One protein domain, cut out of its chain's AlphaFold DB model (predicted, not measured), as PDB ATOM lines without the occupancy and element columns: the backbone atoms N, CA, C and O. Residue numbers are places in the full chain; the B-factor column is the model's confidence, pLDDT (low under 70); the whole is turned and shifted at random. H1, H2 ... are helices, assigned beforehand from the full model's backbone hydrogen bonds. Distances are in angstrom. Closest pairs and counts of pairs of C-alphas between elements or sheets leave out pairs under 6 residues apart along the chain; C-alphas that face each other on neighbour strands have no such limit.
ATOM      1  N   MET A  77      30.564  -5.849 -23.253       61.06
ATOM      2  CA  MET A  77      31.241  -7.150 -23.175       61.06
ATOM      3  C   MET A  77      30.560  -8.035 -22.136       61.06
ATOM      4  O   MET A  77      30.407  -9.227 -22.382       61.06
ATOM      5  N   SER A  78      30.055  -7.474 -21.031       68.56
ATOM      6  CA  SER A  78      29.319  -8.257 -20.036       68.56
ATOM      7  C   SER A  78      28.058  -8.898 -20.618       68.56
ATOM      8  O   SER A  78      27.844 -10.087 -20.401       68.56
ATOM      9  N   GLN A  79      27.261  -8.204 -21.440       64.94
ATOM     10  CA  GLN A  79      26.067  -8.829 -22.031       64.94
ATOM     11  C   GLN A  79      26.393  -9.911 -23.066       64.94
ATOM     12  O   GLN A  79      25.732 -10.954 -23.086       64.94
ATOM     13  N   PHE A  80      27.409  -9.700 -23.905       67.00
ATOM     14  CA  PHE A  80      27.833 -10.709 -24.877       67.00
ATOM     15  C   PHE A  80      28.520 -11.909 -24.206       67.00
ATOM     16  O   PHE A  80      28.190 -13.055 -24.499       67.00
ATOM     17  N   ALA A  81      29.419 -11.678 -23.248       73.44
ATOM     18  CA  ALA A  81      30.034 -12.749 -22.467       73.44
ATOM     19  C   ALA A  81      28.992 -13.513 -21.646       73.44
ATOM     20  O   ALA A  81      29.046 -14.738 -21.582       73.44
ATOM     21  N   LEU A  82      28.006 -12.823 -21.064       74.56
ATOM     22  CA  LEU A  82      26.914 -13.457 -20.329       74.56
ATOM     23  C   LEU A  82      26.019 -14.289 -21.254       74.56
ATOM     24  O   LEU A  82      25.565 -15.358 -20.844       74.56
ATOM     25  N   SER A  83      25.762 -13.841 -22.487       67.25
ATOM     26  CA  SER A  83      24.990 -14.620 -23.460       67.25
ATOM     27  C   SER A  83      25.767 -15.845 -23.953       67.25
ATOM     28  O   SER A  83      25.203 -16.938 -23.968       67.25
ATOM     29  N   MET A  84      27.069 -15.711 -24.227       74.00
ATOM     30  CA  MET A  84      27.970 -16.831 -24.532       74.00
ATOM     31  C   MET A  84      28.062 -17.829 -23.374       74.00
ATOM     32  O   MET A  84      27.955 -19.035 -23.584       74.00
ATOM     33  N   PHE A  85      28.198 -17.347 -22.136       74.88
ATOM     34  CA  PHE A  85      28.244 -18.194 -20.945       74.88
ATOM     35  C   PHE A  85      26.922 -18.942 -20.733       74.88
ATOM     36  O   PHE A  85      26.924 -20.137 -20.444       74.88
ATOM     37  N   LYS A  86      25.778 -18.272 -20.932       73.88
ATOM     38  CA  LYS A  86      24.459 -18.920 -20.901       73.88
ATOM     39  C   LYS A  86      24.313 -19.972 -21.997       73.88
ATOM     40  O   LYS A  86      23.827 -21.054 -21.697       73.88
ATOM     41  N   ALA A  87      24.743 -19.681 -23.224       71.50
ATOM     42  CA  ALA A  87      24.703 -20.640 -24.326       71.50
ATOM     43  C   ALA A  87      25.581 -21.868 -24.032       71.50
ATOM     44  O   ALA A  87      25.123 -22.997 -24.189       71.50
ATOM     45  N   SER A  88      26.796 -21.659 -23.513       73.69
ATOM     46  CA  SER A  88      27.687 -22.746 -23.083       73.69
ATOM     47  C   SER A  88      27.057 -23.589 -21.976       73.69
ATOM     48  O   SER A  88      27.065 -24.811 -22.047       73.69
ATOM     49  N   ARG A  89      26.433 -22.951 -20.982       80.44
ATOM     50  CA  ARG A  89      25.733 -23.658 -19.907       80.44
ATOM     51  C   ARG A  89      24.511 -24.435 -20.412       80.44
ATOM     52  O   ARG A  89      24.250 -25.533 -19.941       80.44
ATOM     53  N   MET A  90      23.770 -23.892 -21.379       75.38
ATOM     54  CA  MET A  90      22.651 -24.596 -22.017       75.38
ATOM     55  C   MET A  90      23.118 -25.819 -22.815       75.38
ATOM     56  O   MET A  90      22.410 -26.824 -22.837       75.38
ATOM     57  N   LEU A  91      24.295 -25.755 -23.445       75.75
ATOM     58  CA  LEU A  91      24.913 -26.904 -24.111       75.75
ATOM     59  C   LEU A  91      25.267 -28.016 -23.115       75.75
ATOM     60  O   LEU A  91      25.051 -29.181 -23.430       75.75
ATOM     61  N   ASP A  92      25.727 -27.664 -21.912       80.56
ATOM     62  CA  ASP A  92      26.040 -28.641 -20.858       80.56
ATOM     63  C   ASP A  92      24.780 -29.248 -20.206       80.56
ATOM     64  O   ASP A  92      24.797 -30.393 -19.758       80.56
ATOM     65  N   GLU A  93      23.680 -28.490 -20.137       82.31
ATOM     66  CA  GLU A  93      22.423 -28.908 -19.492       82.31
ATOM     67  C   GLU A  93      21.458 -29.663 -20.431       82.31
ATOM     68  O   GLU A  93      20.517 -30.305 -19.955       82.31
ATOM     69  N   THR A  94      21.644 -29.596 -21.754       75.88
ATOM     70  CA  THR A  94      20.748 -30.252 -22.725       75.88
ATOM     71  C   THR A  94      21.214 -31.654 -23.104       75.88
ATOM     72  O   THR A  94      22.400 -31.927 -23.256       75.88
ATOM     73  N   ALA A  95      20.257 -32.569 -23.288       65.19
ATOM     74  CA  ALA A  95      20.539 -33.973 -23.586       65.19
ATOM     75  C   ALA A  95      21.093 -34.197 -25.009       65.19
ATOM     76  O   ALA A  95      21.671 -35.249 -25.284       65.19
ATOM     77  N   SER A  96      20.926 -33.225 -25.917       89.19
ATOM     78  CA  SER A  96      21.386 -33.293 -27.306       89.19
ATOM     79  C   SER A  96      21.622 -31.894 -27.907       89.19
ATOM     80  O   SER A  96      20.715 -31.057 -27.869       89.19
ATOM     81  N   PRO A  97      22.775 -31.643 -28.566       86.69
ATOM     82  CA  PRO A  97      23.021 -30.408 -29.318       86.69
ATOM     83  C   PRO A  97      21.964 -30.114 -30.394       86.69
ATOM     84  O   PRO A  97      21.690 -28.954 -30.699       86.69
ATOM     85  N   GLN A  98      21.349 -31.156 -30.964       87.06
ATOM     86  CA  GLN A  98      20.311 -30.998 -31.981       87.06
ATOM     87  C   GLN A  98      19.014 -30.438 -31.385       87.06
ATOM     88  O   GLN A  98      18.421 -29.537 -31.972       87.06
ATOM     89  N   GLU A  99      18.605 -30.907 -30.203       88.00
ATOM     90  CA  GLU A  99      17.413 -30.390 -29.514       88.00
ATOM     91  C   GLU A  99      17.580 -28.908 -29.152       88.00
ATOM     92  O   GLU A  99      16.642 -28.118 -29.274       88.00
ATOM     93  N   LEU A 100      18.793 -28.510 -28.754       87.31
ATOM     94  CA  LEU A 100      19.110 -27.111 -28.481       87.31
ATOM     95  C   LEU A 100      18.995 -26.252 -29.751       87.31
ATOM     96  O   LEU A 100      18.352 -25.200 -29.722       87.31
ATOM     97  N   LEU A 101      19.567 -26.703 -30.873       87.81
ATOM     98  CA  LEU A 101      19.456 -26.007 -32.160       87.81
ATOM     99  C   LEU A 101      18.001 -25.888 -32.626       87.81
ATOM    100  O   LEU A 101      17.580 -24.805 -33.028       87.81
ATOM    101  N   GLU A 102      17.215 -26.962 -32.532       90.69
ATOM    102  CA  GLU A 102      15.790 -26.957 -32.883       90.69
ATOM    103  C   GLU A 102      14.995 -25.976 -32.011       90.69
ATOM    104  O   GLU A 102      14.173 -25.210 -32.521       90.69
ATOM    105  N   ARG A 103      15.298 -25.910 -30.709       91.00
ATOM    106  CA  ARG A 103      14.687 -24.940 -29.794       91.00
ATOM    107  C   ARG A 103      15.010 -23.494 -30.179       91.00
ATOM    108  O   ARG A 103      14.102 -22.664 -30.220       91.00
ATOM    109  N   HIS A 104      16.274 -23.174 -30.457       91.12
ATOM    110  CA  HIS A 104      16.667 -21.818 -30.864       91.12
ATOM    111  C   HIS A 104      16.101 -21.434 -32.226       91.12
ATOM    112  O   HIS A 104      15.638 -20.305 -32.403       91.12
ATOM    113  N   ARG A 105      16.054 -22.383 -33.163       92.31
ATOM    114  CA  ARG A 105      15.388 -22.198 -34.449       92.31
ATOM    115  C   ARG A 105      13.915 -21.836 -34.263       92.31
ATOM    116  O   ARG A 105      13.471 -20.846 -34.833       92.31
ATOM    117  N   ALA A 106      13.183 -22.557 -33.412       93.75
ATOM    118  CA  ALA A 106      11.775 -22.261 -33.134       93.75
ATOM    119  C   ALA A 106      11.566 -20.867 -32.504       93.75
ATOM    120  O   ALA A 106      10.608 -20.164 -32.841       93.75
ATOM    121  N   ILE A 107      12.469 -20.436 -31.612       93.94
ATOM    122  CA  ILE A 107      12.445 -19.078 -31.035       93.94
ATOM    123  C   ILE A 107      12.639 -18.026 -32.131       93.94
ATOM    124  O   ILE A 107      11.908 -17.036 -32.175       93.94
ATOM    125  N   PHE A 108      13.592 -18.237 -33.033       94.81
ATOM    126  CA  PHE A 108      13.861 -17.304 -34.121       94.81
ATOM    127  C   PHE A 108      12.752 -17.256 -35.166       94.81
ATOM    128  O   PHE A 108      12.355 -16.171 -35.577       94.81
ATOM    129  N   GLU A 109      12.187 -18.400 -35.546       95.56
ATOM    130  CA  GLU A 109      11.012 -18.452 -36.420       95.56
ATOM    131  C   GLU A 109       9.829 -17.692 -35.793       95.56
ATOM    132  O   GLU A 109       9.169 -16.900 -36.466       95.56
ATOM    133  N   SER A 110       9.623 -17.826 -34.478       96.50
ATOM    134  CA  SER A 110       8.608 -17.054 -33.744       96.50
ATOM    135  C   SER A 110       8.895 -15.548 -33.758       96.50
ATOM    136  O   SER A 110       7.977 -14.739 -33.907       96.50
ATOM    137  N   ALA A 111      10.162 -15.152 -33.632       96.56
ATOM    138  CA  ALA A 111      10.569 -13.755 -33.736       96.56
ATOM    139  C   ALA A 111      10.343 -13.194 -35.147       96.56
ATOM    140  O   ALA A 111       9.844 -12.078 -35.280       96.56
ATOM    141  N   MET A 112      10.633 -13.968 -36.195       97.12
ATOM    142  CA  MET A 112      10.364 -13.578 -37.583       97.12
ATOM    143  C   MET A 112       8.867 -13.364 -37.835       97.12
ATOM    144  O   MET A 112       8.495 -12.345 -38.416       97.12
ATOM    145  N   LEU A 113       8.005 -14.242 -37.308       97.12
ATOM    146  CA  LEU A 113       6.548 -14.063 -37.355       97.12
ATOM    147  C   LEU A 113       6.088 -12.809 -36.595       97.12
ATOM    148  O   LEU A 113       5.181 -12.101 -37.036       97.12
ATOM    149  N   ALA A 114       6.714 -12.497 -35.457       97.12
ATOM    150  CA  ALA A 114       6.429 -11.259 -34.739       97.12
ATOM    151  C   ALA A 114       6.814 -10.021 -35.568       97.12
ATOM    152  O   ALA A 114       6.072  -9.037 -35.561       97.12
ATOM    153  N   LEU A 115       7.921 -10.071 -36.322       96.94
ATOM    154  CA  LEU A 115       8.300  -9.007 -37.258       96.94
ATOM    155  C   LEU A 115       7.298  -8.868 -38.416       96.94
ATOM    156  O   LEU A 115       6.934  -7.737 -38.733       96.94
ATOM    157  N   ASP A 116       6.791  -9.972 -38.982       97.69
ATOM    158  CA  ASP A 116       5.702  -9.941 -39.980       97.69
ATOM    159  C   ASP A 116       4.464  -9.221 -39.425       97.69
ATOM    160  O   ASP A 116       3.845  -8.391 -40.092       97.69
ATOM    161  N   TYR A 117       4.111  -9.499 -38.171       97.56
ATOM    162  CA  TYR A 117       2.994  -8.827 -37.518       97.56
ATOM    163  C   TYR A 117       3.260  -7.328 -37.309       97.56
ATOM    164  O   TYR A 117       2.372  -6.506 -37.538       97.56
ATOM    165  N   VAL A 118       4.480  -6.945 -36.914       97.19
ATOM    166  CA  VAL A 118       4.847  -5.527 -36.771       97.19
ATOM    167  C   VAL A 118       4.777  -4.800 -38.114       97.19
ATOM    168  O   VAL A 118       4.292  -3.669 -38.157       97.19
ATOM    169  N   ASP A 119       5.194  -5.445 -39.201       97.19
ATOM    170  CA  ASP A 119       5.055  -4.915 -40.558       97.19
ATOM    171  C   ASP A 119       3.602  -4.551 -40.876       97.19
ATOM    172  O   ASP A 119       3.320  -3.413 -41.264       97.19
ATOM    173  N   VAL A 120       2.664  -5.463 -40.602       97.50
ATOM    174  CA  VAL A 120       1.224  -5.219 -40.784       97.50
ATOM    175  C   VAL A 120       0.744  -4.028 -39.945       97.50
ATOM    176  O   VAL A 120      -0.036  -3.205 -40.426       97.50
ATOM    177  N   LEU A 121       1.218  -3.883 -38.701       96.00
ATOM    178  CA  LEU A 121       0.869  -2.735 -37.851       96.00
ATOM    179  C   LEU A 121       1.397  -1.408 -38.415       96.00
ATOM    180  O   LEU A 121       0.696  -0.392 -38.360       96.00
ATOM    181  N   VAL A 122       2.621  -1.408 -38.948       96.31
ATOM    182  CA  VAL A 122       3.240  -0.230 -39.572       96.31
ATOM    183  C   VAL A 122       2.481   0.163 -40.841       96.31
ATOM    184  O   VAL A 122       2.160   1.340 -41.017       96.31
ATOM    185  N   GLU A 123       2.117  -0.803 -41.686       95.25
ATOM    186  CA  GLU A 123       1.315  -0.575 -42.897       95.25
ATOM    187  C   GLU A 123      -0.093  -0.062 -42.582       95.25
ATOM    188  O   GLU A 123      -0.587   0.866 -43.231       95.25
ATOM    189  N   ALA A 124      -0.711  -0.588 -41.523       96.25
ATOM    190  CA  ALA A 124      -1.989  -0.112 -41.002       96.25
ATOM    191  C   ALA A 124      -1.897   1.260 -40.301       96.25
ATOM    192  O   ALA A 124      -2.907   1.767 -39.811       96.25
ATOM    193  N   LYS A 125      -0.705   1.879 -40.258       96.12
ATOM    194  CA  LYS A 125      -0.421   3.172 -39.614       96.12
ATOM    195  C   LYS A 125      -0.844   3.221 -38.146       96.12
ATOM    196  O   LYS A 125      -1.313   4.251 -37.654       96.12
ATOM    197  N   VAL A 126      -0.684   2.105 -37.438       95.06
ATOM    198  CA  VAL A 126      -0.893   2.047 -35.989       95.06
ATOM    199  C   VAL A 126       0.122   2.963 -35.297       95.06
ATOM    200  O   VAL A 126       1.221   3.181 -35.797       95.06
ATOM    201  N   SER A 127      -0.237   3.543 -34.149       94.50
ATOM    202  CA  SER A 127       0.643   4.466 -33.417       94.50
ATOM    203  C   SER A 127       2.035   3.877 -33.168       94.50
ATOM    204  O   SER A 127       2.120   2.724 -32.733       94.50
ATOM    205  N   ARG A 128       3.086   4.696 -33.327       95.19
ATOM    206  CA  ARG A 128       4.507   4.302 -33.228       95.19
ATOM    207  C   ARG A 128       4.861   3.442 -32.008       95.19
ATOM    208  O   ARG A 128       5.715   2.565 -32.097       95.19
ATOM    209  N   ASP A 129       4.216   3.688 -30.872       93.69
ATOM    210  CA  ASP A 129       4.575   3.058 -29.598       93.69
ATOM    211  C   ASP A 129       4.375   1.536 -29.598       93.69
ATOM    212  O   ASP A 129       5.143   0.819 -28.956       93.69
ATOM    213  N   LEU A 130       3.365   1.027 -30.318       94.44
ATOM    214  CA  LEU A 130       3.077  -0.409 -30.336       94.44
ATOM    215  C   LEU A 130       4.130  -1.194 -31.143       94.44
ATOM    216  O   LEU A 130       4.718  -2.105 -30.561       94.44
ATOM    217  N   PRO A 131       4.441  -0.839 -32.411       95.00
ATOM    218  CA  PRO A 131       5.571  -1.422 -33.133       95.00
ATOM    219  C   PRO A 131       6.880  -1.372 -32.343       95.00
ATOM    220  O   PRO A 131       7.531  -2.400 -32.182       95.00
ATOM    221  N   ALA A 132       7.231  -0.212 -31.778       93.44
ATOM    222  CA  ALA A 132       8.467  -0.050 -31.015       93.44
ATOM    223  C   ALA A 132       8.532  -0.980 -29.790       93.44
ATOM    224  O   ALA A 132       9.564  -1.602 -29.541       93.44
ATOM    225  N   SER A 133       7.425  -1.122 -29.051       94.19
ATOM    226  CA  SER A 133       7.353  -2.025 -27.898       94.19
ATOM    227  C   SER A 133       7.508  -3.494 -28.294       94.19
ATOM    228  O   SER A 133       8.158  -4.239 -27.565       94.19
ATOM    229  N   ILE A 134       6.914  -3.919 -29.414       96.00
ATOM    230  CA  ILE A 134       7.032  -5.304 -29.889       96.00
ATOM    231  C   ILE A 134       8.464  -5.575 -30.361       96.00
ATOM    232  O   ILE A 134       9.039  -6.586 -29.970       96.00
ATOM    233  N   LEU A 135       9.067  -4.661 -31.132       96.31
ATOM    234  CA  LEU A 135      10.457  -4.791 -31.587       96.31
ATOM    235  C   LEU A 135      11.433  -4.923 -30.410       96.31
ATOM    236  O   LEU A 135      12.299  -5.793 -30.433       96.31
ATOM    237  N   SER A 136      11.259  -4.105 -29.364       94.31
ATOM    238  CA  SER A 136      12.063  -4.209 -28.140       94.31
ATOM    239  C   SER A 136      11.893  -5.573 -27.474       94.31
ATOM    240  O   SER A 136      12.883  -6.230 -27.182       94.31
ATOM    241  N   ALA A 137      10.650  -6.040 -27.300       94.69
ATOM    242  CA  ALA A 137      10.376  -7.329 -26.667       94.69
ATOM    243  C   ALA A 137      10.954  -8.515 -27.459       94.69
ATOM    244  O   ALA A 137      11.447  -9.473 -26.865       94.69
ATOM    245  N   VAL A 138      10.919  -8.449 -28.795       96.12
ATOM    246  CA  VAL A 138      11.528  -9.458 -29.674       96.12
ATOM    247  C   VAL A 138      13.048  -9.493 -29.492       96.12
ATOM    248  O   VAL A 138      13.608 -10.576 -29.322       96.12
ATOM    249  N   MET A 139      13.713  -8.332 -29.478       94.50
ATOM    250  CA  MET A 139      15.160  -8.265 -29.241       94.50
ATOM    251  C   MET A 139      15.543  -8.758 -27.859       94.50
ATOM    252  O   MET A 139      16.442  -9.588 -27.746       94.50
ATOM    253  N   ASP A 140      14.836  -8.305 -26.829       91.06
ATOM    254  CA  ASP A 140      15.089  -8.729 -25.457       91.06
ATOM    255  C   ASP A 140      14.959 -10.251 -25.335       91.06
ATOM    256  O   ASP A 140      15.836 -10.900 -24.769       91.06
ATOM    257  N   GLY A 141      13.921 -10.847 -25.933       91.19
ATOM    258  CA  GLY A 141      13.737 -12.299 -25.950       91.19
ATOM    259  C   GLY A 141      14.876 -13.040 -26.659       91.19
ATOM    260  O   GLY A 141      15.407 -14.022 -26.131       91.19
ATOM    261  N   ILE A 142      15.302 -12.566 -27.832       91.75
ATOM    262  CA  ILE A 142      16.395 -13.190 -28.590       91.75
ATOM    263  C   ILE A 142      17.740 -13.075 -27.861       91.75
ATOM    264  O   ILE A 142      18.486 -14.057 -27.798       91.75
ATOM    265  N   VAL A 143      18.038 -11.914 -27.275       87.94
ATOM    266  CA  VAL A 143      19.274 -11.678 -26.517       87.94
ATOM    267  C   VAL A 143      19.280 -12.506 -25.233       87.94
ATOM    268  O   VAL A 143      20.246 -13.218 -24.965       87.94
ATOM    269  N   GLN A 144      18.191 -12.481 -24.456       85.62
ATOM    270  CA  GLN A 144      18.104 -13.204 -23.182       85.62
ATOM    271  C   GLN A 144      18.221 -14.717 -23.346       85.62
ATOM    272  O   GLN A 144      18.766 -15.380 -22.462       85.62
ATOM    273  N   THR A 145      17.713 -15.251 -24.459       87.25
ATOM    274  CA  THR A 145      17.817 -16.677 -24.771       87.25
ATOM    275  C   THR A 145      19.169 -17.067 -25.361       87.25
ATOM    276  O   THR A 145      19.462 -18.250 -25.392       87.25
ATOM    277  N   GLY A 146      20.007 -16.130 -25.815       87.06
ATOM    278  CA  GLY A 146      21.245 -16.459 -26.537       87.06
ATOM    279  C   GLY A 146      21.003 -16.973 -27.964       87.06
ATOM    280  O   GLY A 146      21.938 -17.405 -28.634       87.06
ATOM    281  N   THR A 147      19.764 -16.885 -28.461       89.44
ATOM    282  CA  THR A 147      19.385 -17.324 -29.815       89.44
ATOM    283  C   THR A 147      20.186 -16.593 -30.889       89.44
ATOM    284  O   THR A 147      20.528 -17.181 -31.911       89.44
ATOM    285  N   LEU A 148      20.548 -15.330 -30.633       85.69
ATOM    286  CA  LEU A 148      21.327 -14.526 -31.570       85.69
ATOM    287  C   LEU A 148      22.701 -15.153 -31.859       85.69
ATOM    288  O   LEU A 148      23.104 -15.269 -33.011       85.69
ATOM    289  N   VAL A 149      23.389 -15.627 -30.819       84.06
ATOM    290  CA  VAL A 149      24.705 -16.273 -30.941       84.06
ATOM    291  C   VAL A 149      24.595 -17.587 -31.713       84.06
ATOM    292  O   VAL A 149      25.372 -17.832 -32.632       84.06
ATOM    293  N   MET A 150      23.597 -18.409 -31.379       86.56
ATOM    294  CA  MET A 150      23.405 -19.723 -32.003       86.56
ATOM    295  C   MET A 150      23.101 -19.618 -33.501       86.56
ATOM    296  O   MET A 150      23.544 -20.451 -34.293       86.56
ATOM    297  N   ILE A 151      22.373 -18.578 -33.908       85.44
ATOM    298  CA  ILE A 151      22.029 -18.368 -35.315       85.44
ATOM    299  C   ILE A 151      23.180 -17.734 -36.070       85.44
ATOM    300  O   ILE A 151      23.514 -18.229 -37.133       85.44
ATOM    301  N   ALA A 152      23.862 -16.738 -35.501       84.88
ATOM    302  CA  ALA A 152      25.058 -16.178 -36.127       84.88
ATOM    303  C   ALA A 152      26.131 -17.252 -36.397       84.88
ATOM    304  O   ALA A 152      26.824 -17.197 -37.407       84.88
ATOM    305  N   ALA A 153      26.241 -18.259 -35.524       83.81
ATOM    306  CA  ALA A 153      27.167 -19.373 -35.707       83.81
ATOM    307  C   ALA A 153      26.750 -20.373 -36.805       83.81
ATOM    308  O   ALA A 153      27.606 -21.092 -37.319       83.81
ATOM    309  N   SER A 154      25.458 -20.461 -37.139       85.38
ATOM    310  CA  SER A 154      24.921 -21.468 -38.069       85.38
ATOM    311  C   SER A 154      24.488 -20.899 -39.421       85.38
ATOM    312  O   SER A 154      24.578 -21.608 -40.423       85.38
ATOM    313  N   ASP A 155      24.043 -19.643 -39.462       90.62
ATOM    314  CA  ASP A 155      23.522 -18.955 -40.641       90.62
ATOM    315  C   ASP A 155      23.666 -17.421 -40.494       90.62
ATOM    316  O   ASP A 155      22.803 -16.720 -39.951       90.62
ATOM    317  N   ASP A 156      24.791 -16.890 -40.982       88.19
ATOM    318  CA  ASP A 156      25.100 -15.451 -40.965       88.19
ATOM    319  C   ASP A 156      24.119 -14.621 -41.819       88.19
ATOM    320  O   ASP A 156      23.797 -13.472 -41.491       88.19
ATOM    321  N   GLU A 157      23.581 -15.208 -42.894       91.12
ATOM    322  CA  GLU A 157      22.622 -14.537 -43.773       91.12
ATOM    323  C   GLU A 157      21.270 -14.367 -43.073       91.12
ATOM    324  O   GLU A 157      20.694 -13.275 -43.104       91.12
ATOM    325  N   ALA A 158      20.797 -15.395 -42.359       90.81
ATOM    326  CA  ALA A 158      19.588 -15.302 -41.542       90.81
ATOM    327  C   ALA A 158      19.715 -14.227 -40.453       90.81
ATOM    328  O   ALA A 158      18.788 -13.434 -40.252       90.81
ATOM    329  N   MET A 159      20.871 -14.156 -39.784       92.19
ATOM    330  CA  MET A 159      21.144 -13.127 -38.779       92.19
ATOM    331  C   MET A 159      21.107 -11.719 -39.377       92.19
ATOM    332  O   MET A 159      20.395 -10.833 -38.893       92.19
ATOM    333  N   SER A 160      21.859 -11.519 -40.458       90.50
ATOM    334  CA  SER A 160      21.942 -10.236 -41.153       90.50
ATOM    335  C   SER A 160      20.573  -9.796 -41.678       90.50
ATOM    336  O   SER A 160      20.187  -8.637 -41.510       90.50
ATOM    337  N   GLY A 161      19.798 -10.726 -42.246       93.38
ATOM    338  CA  GLY A 161      18.434 -10.489 -42.714       93.38
ATOM    339  C   GLY A 161      17.482 -10.085 -41.589       93.38
ATOM    340  O   GLY A 161      16.711  -9.136 -41.747       93.38
ATOM    341  N   PHE A 162      17.571 -10.740 -40.430       95.19
ATOM    342  CA  PHE A 162      16.791 -10.394 -39.241       95.19
ATOM    343  C   PHE A 162      17.099  -8.977 -38.737       95.19
ATOM    344  O   PHE A 162      16.180  -8.169 -38.570       95.19
ATOM    345  N   LEU A 163      18.381  -8.641 -38.550       94.44
ATOM    346  CA  LEU A 163      18.804  -7.318 -38.074       94.44
ATOM    347  C   LEU A 163      18.429  -6.211 -39.066       94.44
ATOM    348  O   LEU A 163      17.884  -5.176 -38.668       94.44
ATOM    349  N   PHE A 164      18.660  -6.442 -40.361       95.31
ATOM    350  CA  PHE A 164      18.281  -5.509 -41.419       95.31
ATOM    351  C   PHE A 164      16.770  -5.268 -41.433       95.31
ATOM    352  O   PHE A 164      16.316  -4.121 -41.451       95.31
ATOM    353  N   ARG A 165      15.976  -6.343 -41.373       96.62
ATOM    354  CA  ARG A 165      14.516  -6.249 -41.351       96.62
ATOM    355  C   ARG A 165      14.035  -5.454 -40.146       96.62
ATOM    356  O   ARG A 165      13.222  -4.547 -40.300       96.62
ATOM    357  N   MET A 166      14.568  -5.738 -38.964       96.81
ATOM    358  CA  MET A 166      14.193  -5.025 -37.753       96.81
ATOM    359  C   MET A 166      14.533  -3.532 -37.817       96.81
ATOM    360  O   MET A 166      13.707  -2.695 -37.446       96.81
ATOM    361  N   SER A 167      15.719  -3.191 -38.331       95.62
ATOM    362  CA  SER A 167      16.138  -1.805 -38.554       95.62
ATOM    363  C   SER A 167      15.207  -1.085 -39.534       95.62
ATOM    364  O   SER A 167      14.748   0.017 -39.235       95.62
ATOM    365  N   SER A 168      14.841  -1.735 -40.643       96.12
ATOM    366  CA  SER A 168      13.900  -1.203 -41.637       96.12
ATOM    367  C   SER A 168      12.491  -0.977 -41.067       96.12
ATOM    368  O   SER A 168      11.865   0.056 -41.322       96.12
ATOM    369  N   ILE A 169      11.975  -1.913 -40.260       96.25
ATOM    370  CA  ILE A 169      10.682  -1.750 -39.576       96.25
ATOM    371  C   ILE A 169      10.749  -0.574 -38.602       96.25
ATOM    372  O   ILE A 169       9.843   0.260 -38.583       96.25
ATOM    373  N   ARG A 170      11.829  -0.478 -37.818       96.00
ATOM    374  CA  ARG A 170      12.037   0.617 -36.869       96.00
ATOM    375  C   ARG A 170      12.039   1.969 -37.578       96.00
ATOM    376  O   ARG A 170      11.251   2.829 -37.192       96.00
ATOM    377  N   GLU A 171      12.829   2.125 -38.636       95.56
ATOM    378  CA  GLU A 171      12.900   3.359 -39.432       95.56
ATOM    379  C   GLU A 171      11.518   3.764 -39.971       95.56
ATOM    380  O   GLU A 171      11.076   4.900 -39.790       95.56
ATOM    381  N   ARG A 172      10.766   2.822 -40.558       96.69
ATOM    382  CA  ARG A 172       9.400   3.106 -41.030       96.69
ATOM    383  C   ARG A 172       8.455   3.473 -39.889       96.69
ATOM    384  O   ARG A 172       7.649   4.392 -40.043       96.69
ATOM    385  N   SER A 173       8.566   2.807 -38.741       94.94
ATOM    386  CA  SER A 173       7.737   3.092 -37.566       94.94
ATOM    387  C   SER A 173       7.992   4.486 -36.987       94.94
ATOM    388  O   SER A 173       7.068   5.112 -36.473       94.94
ATOM    389  N   GLU A 174       9.210   5.022 -37.116       94.12
ATOM    390  CA  GLU A 174       9.567   6.354 -36.618       94.12
ATOM    391  C   GLU A 174       8.831   7.484 -37.345       94.12
ATOM    392  O   GLU A 174       8.603   8.539 -36.752       94.12
ATOM    393  N   SER A 175       8.382   7.236 -38.579       94.00
ATOM    394  CA  SER A 175       7.548   8.167 -39.350       94.00
ATOM    395  C   SER A 175       6.072   8.193 -38.921       94.00
ATOM    396  O   SER A 175       5.327   9.091 -39.320       94.00
ATOM    397  N   LEU A 176       5.630   7.218 -38.118       94.94
ATOM    398  CA  LEU A 176       4.246   7.118 -37.661       94.94
ATOM    399  C   LEU A 176       3.965   8.144 -36.559       94.94
ATOM    400  O   LEU A 176       4.850   8.465 -35.758       94.94
TER     401      LEU A 176
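This is residues 77 to 176 of the 227 residues of the protein "XRE family transcriptional regulator" of Herbiconiux sp (UniProt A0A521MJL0). What does the model look like? H2, the longest helix, has H3 folded back along it and H5 beside both, an up-and-down bundle of three, each running against the one before it in the chain; short H4 packs on H2 and H5 toward one end, and H1 slants across that end. What are its make-up and size? The printed part has 100 residues with five named helices, H1 to H5 in order, and no named strand: all helix. It is only just compact, close to loose, with a radius of gyration of the C-alphas of 14.9 A, and elongated, spanning 45 by 26 by 20 A.

What touches the hub H2, residues 97 to 123? H3, residues 129 to 145, forms a hairpin with it at a shallow tilt of 8 degrees; the closest C-alphas, Val 118 and Pro 131, are 5.5 A apart. H5, residues 156 to 174, touches H2 at a shallow tilt of 26 degrees, the same way, closest at the C-alphas of Val 122 and Ser 173, 5.9 A. H4, residues 147 to 154, touches H2, closest at the C-alphas of His 104 and Thr 147, 5.4 A. Where is H1, residues 77 to 93? It touches H4 about perpendicular, at 76 degrees, closest at the C-alphas of Met 84 and Val 149, 7.2 A; it is apart from H5. With H2 it only just touches, only at the corner, with 3 pairs of C-alphas within 8 A, the closest Leu 91 and Pro 97 at 6.6 A. Are the helical backbones complete? In H1, H2, H3, H4 and H5 every O i to N i+4 pair is within hydrogen-bond range.

Where do the first and last helices lie? H1 begins at C-alpha 77, (31.241, -7.150, -23.175), and H5 ends at C-alpha 174, (9.567, 6.354, -36.618). How long are the longer helices? H2 measures 39.3 A from first to last C-alpha, H5 27.1 A, H3 24.3 A and H1 23.8 A.

Is the printed part unbroken? It has no cut, and its four links between helices are tight. Where is confidence low? Residues 77 to 80, 83 and 95 have pLDDT under 70.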